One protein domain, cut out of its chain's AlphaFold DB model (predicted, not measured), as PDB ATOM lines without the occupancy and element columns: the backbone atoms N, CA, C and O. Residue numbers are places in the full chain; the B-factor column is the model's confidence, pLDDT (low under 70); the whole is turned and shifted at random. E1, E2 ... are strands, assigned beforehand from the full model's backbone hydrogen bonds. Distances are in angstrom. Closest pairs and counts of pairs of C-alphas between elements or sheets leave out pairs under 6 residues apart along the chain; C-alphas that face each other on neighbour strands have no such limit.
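AT A GLANCE: This is residues 101 to 156 of the 156 residues of the protein "HNH endonuclease" of Desulfobacterales bacterium (UniProt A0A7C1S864). There is little regular structure here: a small body of loops round one short two-strand hairpin, E1 and E2, with a tail, residues 142 to 156, that sticks out from it and makes much of the length. The printed part has 56 residues, with no named helix and two antiparallel strands, E1 then E2; the class is all strand, though these hold only 6 residues. The whole is extended, with a radius of gyration of the C-alphas of 16.2 A and spans of 58 by 20 by 15 A.

IN THESE COORDINATES: The printed part begins at C-alpha 101, (-12.353, 38.268, 1.466). E1 is residues 112 to 114, 7.1 A long, from C-alpha 112 at (-27.260, 36.864, 14.667). E2 is residues 122 to 124, 7.2 A long, ending at C-alpha 124, (-23.283, 36.361, 16.394). Residues 125 to 156 hold no named element.

HOW THE PARTS SIT: E1 and E2 form a hairpin over a short link of 7 residues. They are antiparallel neighbours, with 141 degrees between their directions. C-alphas 112 and 124, 4.4 A apart, face each other. N 113 and O 123 are within hydrogen-bond range at 2.8 A, as are N 123 and O 113 at 2.8 A.

THE WHOLE: The C-alphas farthest apart, of Pro 106 and Gly 156, are 58.8 A apart. Without residues 142 to 156, which stand free, the body spans 30 by 16 by 15 A. The printed part has no cut. Its mean pLDDT is 75.2; residues 141 to 156 are under 70.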
ATOM      1  N   LYS A 101     -11.175  37.492   1.905       81.19
ATOM      2  CA  LYS A 101     -12.353  38.268   1.466       81.19
ATOM      3  C   LYS A 101     -13.625  38.003   2.285       81.19
ATOM      4  O   LYS A 101     -14.623  38.673   2.080       81.19
ATOM      5  N   ASP A 102     -13.592  37.027   3.189       86.38
ATOM      6  CA  ASP A 102     -14.731  36.571   4.001       86.38
ATOM      7  C   ASP A 102     -14.857  37.296   5.355       86.38
ATOM      8  O   ASP A 102     -15.768  37.014   6.133       86.38
ATOM      9  N   LEU A 103     -13.909  38.179   5.672       86.56
ATOM     10  CA  LEU A 103     -13.894  38.956   6.908       86.56
ATOM     11  C   LEU A 103     -15.003  40.014   6.892       86.56
ATOM     12  O   LEU A 103     -15.265  40.611   5.851       86.56
ATOM     13  N   ARG A 104     -15.572  40.301   8.066       87.81
ATOM     14  CA  ARG A 104     -16.530  41.395   8.263       87.81
ATOM     15  C   ARG A 104     -15.939  42.725   7.793       87.81
ATOM     16  O   ARG A 104     -14.777  43.038   8.103       87.81
ATOM     17  N   PHE A 105     -16.727  43.523   7.078       81.25
ATOM     18  CA  PHE A 105     -16.287  44.856   6.685       81.25
ATOM     19  C   PHE A 105     -16.253  45.800   7.900       81.25
ATOM     20  O   PHE A 105     -17.071  45.677   8.819       81.25
ATOM     21  N   PRO A 106     -15.297  46.748   7.953       78.88
ATOM     22  CA  PRO A 106     -15.323  47.802   8.960       78.88
ATOM     23  C   PRO A 106     -16.654  48.562   8.894       78.88
ATOM     24  O   PRO A 106     -17.044  49.025   7.828       78.88
ATOM     25  N   GLY A 107     -17.355  48.672  10.024       78.38
ATOM     26  CA  GLY A 107     -18.656  49.348  10.102       78.38
ATOM     27  C   GLY A 107     -19.873  48.503   9.704       78.38
ATOM     28  O   GLY A 107     -20.989  48.960   9.911       78.38
ATOM     29  N   GLU A 108     -19.693  47.280   9.199       83.88
ATOM     30  CA  GLU A 108     -20.806  46.350   8.967       83.88
ATOM     31  C   GLU A 108     -21.348  45.815  10.303       83.88
ATOM     32  O   GLU A 108     -20.572  45.445  11.200       83.88
ATOM     33  N   GLU A 109     -22.678  45.776  10.424       85.50
ATOM     34  CA  GLU A 109     -23.373  45.231  11.590       85.50
ATOM     35  C   GLU A 109     -23.152  43.721  11.718       85.50
ATOM     36  O   GLU A 109     -23.049  42.977  10.740       85.50
ATOM     37  N   ASN A 110     -23.057  43.247  12.959       89.31
ATOM     38  CA  ASN A 110     -22.812  41.839  13.232       89.31
ATOM     39  C   ASN A 110     -24.133  41.117  13.502       89.31
ATOM     40  O   ASN A 110     -24.657  41.187  14.609       89.31
ATOM     41  N   ILE A 111     -24.661  40.443  12.483       91.44
ATOM     42  CA  ILE A 111     -25.961  39.769  12.556       91.44
ATOM     43  C   ILE A 111     -25.919  38.489  13.401       91.44
ATOM     44  O   ILE A 111     -24.911  37.774  13.432       91.44
ATOM     45  N   GLU A 112     -27.039  38.168  14.043       92.56
ATOM     46  CA  GLU A 112     -27.260  36.864  14.667       92.56
ATOM     47  C   GLU A 112     -27.709  35.837  13.623       92.56
ATOM     48  O   GLU A 112     -28.567  36.105  12.785       92.56
ATOM     49  N   VAL A 113     -27.111  34.649  13.661       91.12
ATOM     50  CA  VAL A 113     -27.397  33.534  12.752       91.12
ATOM     51  C   VAL A 113     -27.614  32.248  13.546       91.12
ATOM     52  O   VAL A 113     -27.090  32.084  14.648       91.12
ATOM     53  N   ALA A 114     -28.393  31.318  12.997       91.38
ATOM     54  CA  ALA A 114     -28.627  30.014  13.611       91.38
ATOM     55  C   ALA A 114     -27.404  29.086  13.475       91.38
ATOM     56  O   ALA A 114     -26.665  29.152  12.494       91.38
ATOM     57  N   CYS A 115     -27.206  28.185  14.444       89.88
ATOM     58  CA  CYS A 115     -26.206  27.116  14.358       89.88
ATOM     59  C   CYS A 115     -26.499  26.198  13.175       89.88
ATOM     60  O   CYS A 115     -27.494  25.471  13.197       89.88
ATOM     61  N   GLU A 116     -25.566  26.113  12.224       87.81
ATOM     62  CA  GLU A 116     -25.649  25.166  11.100       87.81
ATOM     63  C   GLU A 116     -25.627  23.694  11.557       87.81
ATOM     64  O   GLU A 116     -25.925  22.791  10.785       87.81
ATOM     65  N   CYS A 117     -25.310  23.434  12.828       84.19
ATOM     66  CA  CYS A 117     -25.369  22.108  13.436       84.19
ATOM     67  C   CYS A 117     -26.801  21.582  13.668       84.19
ATOM     68  O   CYS A 117     -26.962  20.440  14.086       84.19
ATOM     69  N   GLY A 118     -27.835  22.415  13.488       80.94
ATOM     70  CA  GLY A 118     -29.237  22.026  13.686       80.94
ATOM     71  C   GLY A 118     -29.729  22.050  15.139       80.94
ATOM     72  O   GLY A 118     -30.848  21.634  15.408       80.94
ATOM     73  N   CYS A 119     -28.941  22.565  16.093       83.31
ATOM     74  CA  CYS A 119     -29.331  22.591  17.514       83.31
ATOM     75  C   CYS A 119     -30.367  23.670  17.892       83.31
ATOM     76  O   CYS A 119     -30.718  23.786  19.062       83.31
ATOM     77  N   GLY A 120     -30.786  24.518  16.946       86.50
ATOM     78  CA  GLY A 120     -31.741  25.610  17.182       86.50
ATOM     79  C   GLY A 120     -31.184  26.848  17.902       86.50
ATOM     80  O   GLY A 120     -31.872  27.858  17.976       86.50
ATOM     81  N   LYS A 121     -29.941  26.821  18.404       90.00
ATOM     82  CA  LYS A 121     -29.300  27.994  19.031       90.00
ATOM     83  C   LYS A 121     -28.893  29.039  17.988       90.00
ATOM     84  O   LYS A 121     -28.427  28.672  16.907       90.00
ATOM     85  N   THR A 122     -28.963  30.318  18.348       92.06
ATOM     86  CA  THR A 122     -28.430  31.444  17.565       92.06
ATOM     87  C   THR A 122     -27.121  31.972  18.157       92.06
ATOM     88  O   THR A 122     -26.815  31.768  19.332       92.06
ATOM     89  N   PHE A 123     -26.292  32.599  17.323       91.19
ATOM     90  CA  PHE A 123     -25.043  33.237  17.728       91.19
ATOM     91  C   PHE A 123     -24.662  34.359  16.760       91.19
ATOM     92  O   PHE A 123     -25.078  34.389  15.607       91.19
ATOM     93  N   ILE A 124     -23.801  35.265  17.214       92.25
ATOM     94  CA  ILE A 124     -23.283  36.361  16.394       92.25
ATOM     95  C   ILE A 124     -22.365  35.817  15.277       92.25
ATOM     96  O   ILE A 124     -21.357  35.162  15.575       92.25
ATOM     97  N   LYS A 125     -22.673  36.111  14.007       90.94
ATOM     98  CA  LYS A 125     -22.012  35.546  12.815       90.94
ATOM     99  C   LYS A 125     -20.499  35.737  12.813       90.94
ATOM    100  O   LYS A 125     -19.770  34.792  12.523       90.94
ATOM    101  N   TYR A 126     -20.017  36.933  13.129       92.31
ATOM    102  CA  TYR A 126     -18.589  37.241  13.125       92.31
ATOM    103  C   TYR A 126     -18.019  37.284  14.546       92.31
ATOM    104  O   TYR A 126     -18.659  37.801  15.463       92.31
ATOM    105  N   ASP A 127     -16.809  36.758  14.735       87.88
ATOM    106  CA  ASP A 127     -16.078  36.861  16.004       87.88
ATOM    107  C   ASP A 127     -15.507  38.277  16.246       87.88
ATOM    108  O   ASP A 127     -15.657  39.185  15.423       87.88
ATOM    109  N   GLY A 128     -14.819  38.479  17.378       85.50
ATOM    110  CA  GLY A 128     -14.175  39.760  17.705       85.50
ATOM    111  C   GLY A 128     -13.077  40.190  16.720       85.50
ATOM    112  O   GLY A 128     -12.726  41.363  16.667       85.50
ATOM    113  N   SER A 129     -12.559  39.263  15.906       83.25
ATOM    114  CA  SER A 129     -11.595  39.528  14.830       83.25
ATOM    115  C   SER A 129     -12.262  39.694  13.455       83.25
ATOM    116  O   SER A 129     -11.567  39.825  12.446       83.25
ATOM    117  N   GLY A 130     -13.596  39.659  13.382       86.12
ATOM    118  CA  GLY A 130     -14.355  39.753  12.138       86.12
ATOM    119  C   GLY A 130     -14.349  38.477  11.292       86.12
ATOM    120  O   GLY A 130     -14.710  38.536  10.120       86.12
ATOM    121  N   ARG A 131     -13.933  37.322  11.823       87.75
ATOM    122  CA  ARG A 131     -13.956  36.043  11.095       87.75
ATOM    123  C   ARG A 131     -15.349  35.415  11.182       87.75
ATOM    124  O   ARG A 131     -15.931  35.407  12.268       87.75
ATOM    125  N   PRO A 132     -15.883  34.869  10.078       91.50
ATOM    126  CA  PRO A 132     -17.191  34.232  10.096       91.50
ATOM    127  C   PRO A 132     -17.144  32.918  10.886       91.50
ATOM    128  O   PRO A 132     -16.207  32.127  10.756       91.50
ATOM    129  N   ARG A 133     -18.181  32.677  11.684       90.62
ATOM    130  CA  ARG A 133     -18.438  31.443  12.429       90.62
ATOM    131  C   ARG A 133     -19.689  30.765  11.865       90.62
ATOM    132  O   ARG A 133     -20.624  31.443  11.455       90.62
ATOM    133  N   LYS A 134     -19.697  29.431  11.864       88.81
ATOM    134  CA  LYS A 134     -20.825  28.595  11.394       88.81
ATOM    135  C   LYS A 134     -21.609  27.928  12.522       88.81
ATOM    136  O   LYS A 134     -22.776  27.577  12.374       88.81
ATOM    137  N   TYR A 135     -20.944  27.744  13.656       90.00
ATOM    138  CA  TYR A 135     -21.461  27.010  14.794       90.00
ATOM    139  C   TYR A 135     -21.265  27.830  16.065       90.00
ATOM    140  O   TYR A 135     -20.332  28.635  16.170       90.00
ATOM    141  N   VAL A 136     -22.114  27.563  17.053       87.06
ATOM    142  CA  VAL A 136     -21.871  27.967  18.440       87.06
ATOM    143  C   VAL A 136     -20.565  27.319  18.926       87.06
ATOM    144  O   VAL A 136     -20.156  26.267  18.428       87.06
ATOM    145  N   SER A 137     -19.887  27.947  19.891       84.00
ATOM    146  CA  SER A 137     -18.680  27.377  20.506       84.00
ATOM    147  C   SER A 137     -18.924  25.929  20.965       84.00
ATOM    148  O   SER A 137     -19.932  25.659  21.614       84.00
ATOM    149  N   GLY A 138     -18.035  25.003  20.591       83.12
ATOM    150  CA  GLY A 138     -18.141  23.571  20.920       83.12
ATOM    151  C   GLY A 138     -19.076  22.738  20.031       83.12
ATOM    152  O   GLY A 138     -19.158  21.532  20.210       83.12
ATOM    153  N   HIS A 139     -19.762  23.335  19.052       80.75
ATOM    154  CA  HIS A 139     -20.670  22.618  18.141       80.75
ATOM    155  C   HIS A 139     -20.022  22.270  16.783       80.75
ATOM    156  O   HIS A 139     -20.716  21.985  15.806       80.75
ATOM    157  N   ASN A 140     -18.691  22.327  16.680       78.19
ATOM    158  CA  ASN A 140     -17.984  22.036  15.438       78.19
ATOM    159  C   ASN A 140     -18.030  20.522  15.173       78.19
ATOM    160  O   ASN A 140     -17.372  19.746  15.854       78.19
ATOM    161  N   MET A 141     -18.806  20.089  14.174       65.19
ATOM    162  CA  MET A 141     -19.096  18.670  13.884       65.19
ATOM    163  C   MET A 141     -17.854  17.810  13.569       65.19
ATOM    164  O   MET A 141     -17.960  16.592  13.463       65.19
ATOM    165  N   LYS A 142     -16.671  18.422  13.433       57.16
ATOM    166  CA  LYS A 142     -15.387  17.711  13.357       57.16
ATOM    167  C   LYS A 142     -14.991  17.050  14.683       57.16
ATOM    168  O   LYS A 142     -14.324  16.021  14.644       57.16
ATOM    169  N   ASP A 143     -15.461  17.584  15.809       50.88
ATOM    170  CA  ASP A 143     -15.175  17.075  17.156       50.88
ATOM    171  C   ASP A 143     -16.165  15.971  17.586       50.88
ATOM    172  O   ASP A 143     -15.939  15.274  18.567       50.88
ATOM    173  N   LEU A 144     -17.240  15.741  16.815       52.03
ATOM    174  CA  LEU A 144     -18.227  14.679  17.067       52.03
ATOM    175  C   LEU A 144     -17.789  13.288  16.572       52.03
ATOM    176  O   LEU A 144     -18.563  12.335  16.666       52.03
ATOM    177  N   LYS A 145     -16.541  13.116  16.111       43.97
ATOM    178  CA  LYS A 145     -15.920  11.783  15.986       43.97
ATOM    179  C   LYS A 145     -15.532  11.242  17.372       43.97
ATOM    180  O   LYS A 145     -14.374  10.908  17.597       43.97
ATOM    181  N   GLY A 146     -16.471  11.193  18.317       44.50
ATOM    182  CA  GLY A 146     -16.121  10.743  19.661       44.50
ATOM    183  C   GLY A 146     -17.124  10.907  20.791       44.50
ATOM    184  O   GLY A 146     -16.674  10.915  21.925       44.50
ATOM    185  N   THR A 147     -18.438  10.986  20.565       37.34
ATOM    186  CA  THR A 147     -19.381  10.648  21.648       37.34
ATOM    187  C   THR A 147     -20.577   9.893  21.082       37.34
ATOM    188  O   THR A 147     -21.557  10.482  20.626       37.34
ATOM    189  N   HIS A 148     -20.480   8.562  21.121       45.00
ATOM    190  CA  HIS A 148     -21.645   7.702  21.280       45.00
ATOM    191  C   HIS A 148     -22.415   8.195  22.511       45.00
ATOM    192  O   HIS A 148     -21.957   8.008  23.633       45.00
ATOM    193  N   TYR A 149     -23.559   8.847  22.318       37.75
ATOM    194  CA  TYR A 149     -24.589   8.872  23.350       37.75
ATOM    195  C   TYR A 149     -25.699   7.946  22.872       37.75
ATOM    196  O   TYR A 149     -26.486   8.269  21.978       37.75
ATOM    197  N   GLU A 150     -25.643   6.728  23.396       43.34
ATOM    198  CA  GLU A 150     -26.595   5.654  23.178       43.34
ATOM    199  C   GLU A 150     -28.014   6.137  23.490       43.34
ATOM    200  O   GLU A 150     -28.362   6.437  24.628       43.34
ATOM    201  N   ARG A 151     -28.883   6.146  22.475       40.50
ATOM    202  CA  ARG A 151     -30.326   6.046  22.706       40.50
ATOM    203  C   ARG A 151     -30.653   4.584  22.990       40.50
ATOM    204  O   ARG A 151     -31.102   3.859  22.107       40.50
ATOM    205  N   ARG A 152     -30.418   4.146  24.226       46.22
ATOM    206  CA  ARG A 152     -31.021   2.928  24.769       46.22
ATOM    207  C   ARG A 152     -31.541   3.236  26.164       46.22
ATOM    208  O   ARG A 152     -30.773   3.679  27.009       46.22
ATOM    209  N   SER A 153     -32.840   2.986  26.339       46.22
ATOM    210  CA  SER A 153     -33.637   2.900  27.580       46.22
ATOM    211  C   SER A 153     -34.836   3.847  27.567       46.22
ATOM    212  O   SER A 153     -34.780   4.924  28.142       46.22
ATOM    213  N   MET A 154     -35.916   3.427  26.906       46.50
ATOM    214  CA  MET A 154     -37.307   3.765  27.247       46.50
ATOM    215  C   MET A 154     -38.220   2.851  26.421       46.50
ATOM    216  O   MET A 154     -38.694   3.262  25.373       46.50
ATOM    217  N   VAL A 155     -38.368   1.594  26.853       44.41
ATOM    218  CA  VAL A 155     -39.667   0.904  26.980       44.41
ATOM    219  C   VAL A 155     -39.453  -0.205  28.017       44.41
ATOM    220  O   VAL A 155     -38.774  -1.193  27.744       44.41
ATOM    221  N   GLY A 156     -39.943   0.032  29.228       37.50
ATOM    222  CA  GLY A 156     -40.262  -0.982  30.228       37.50
ATOM    223  C   GLY A 156     -41.752  -0.880  30.494       37.50
ATOM    224  O   GLY A 156     -42.258   0.262  30.380       37.50
TER     225      GLY A 156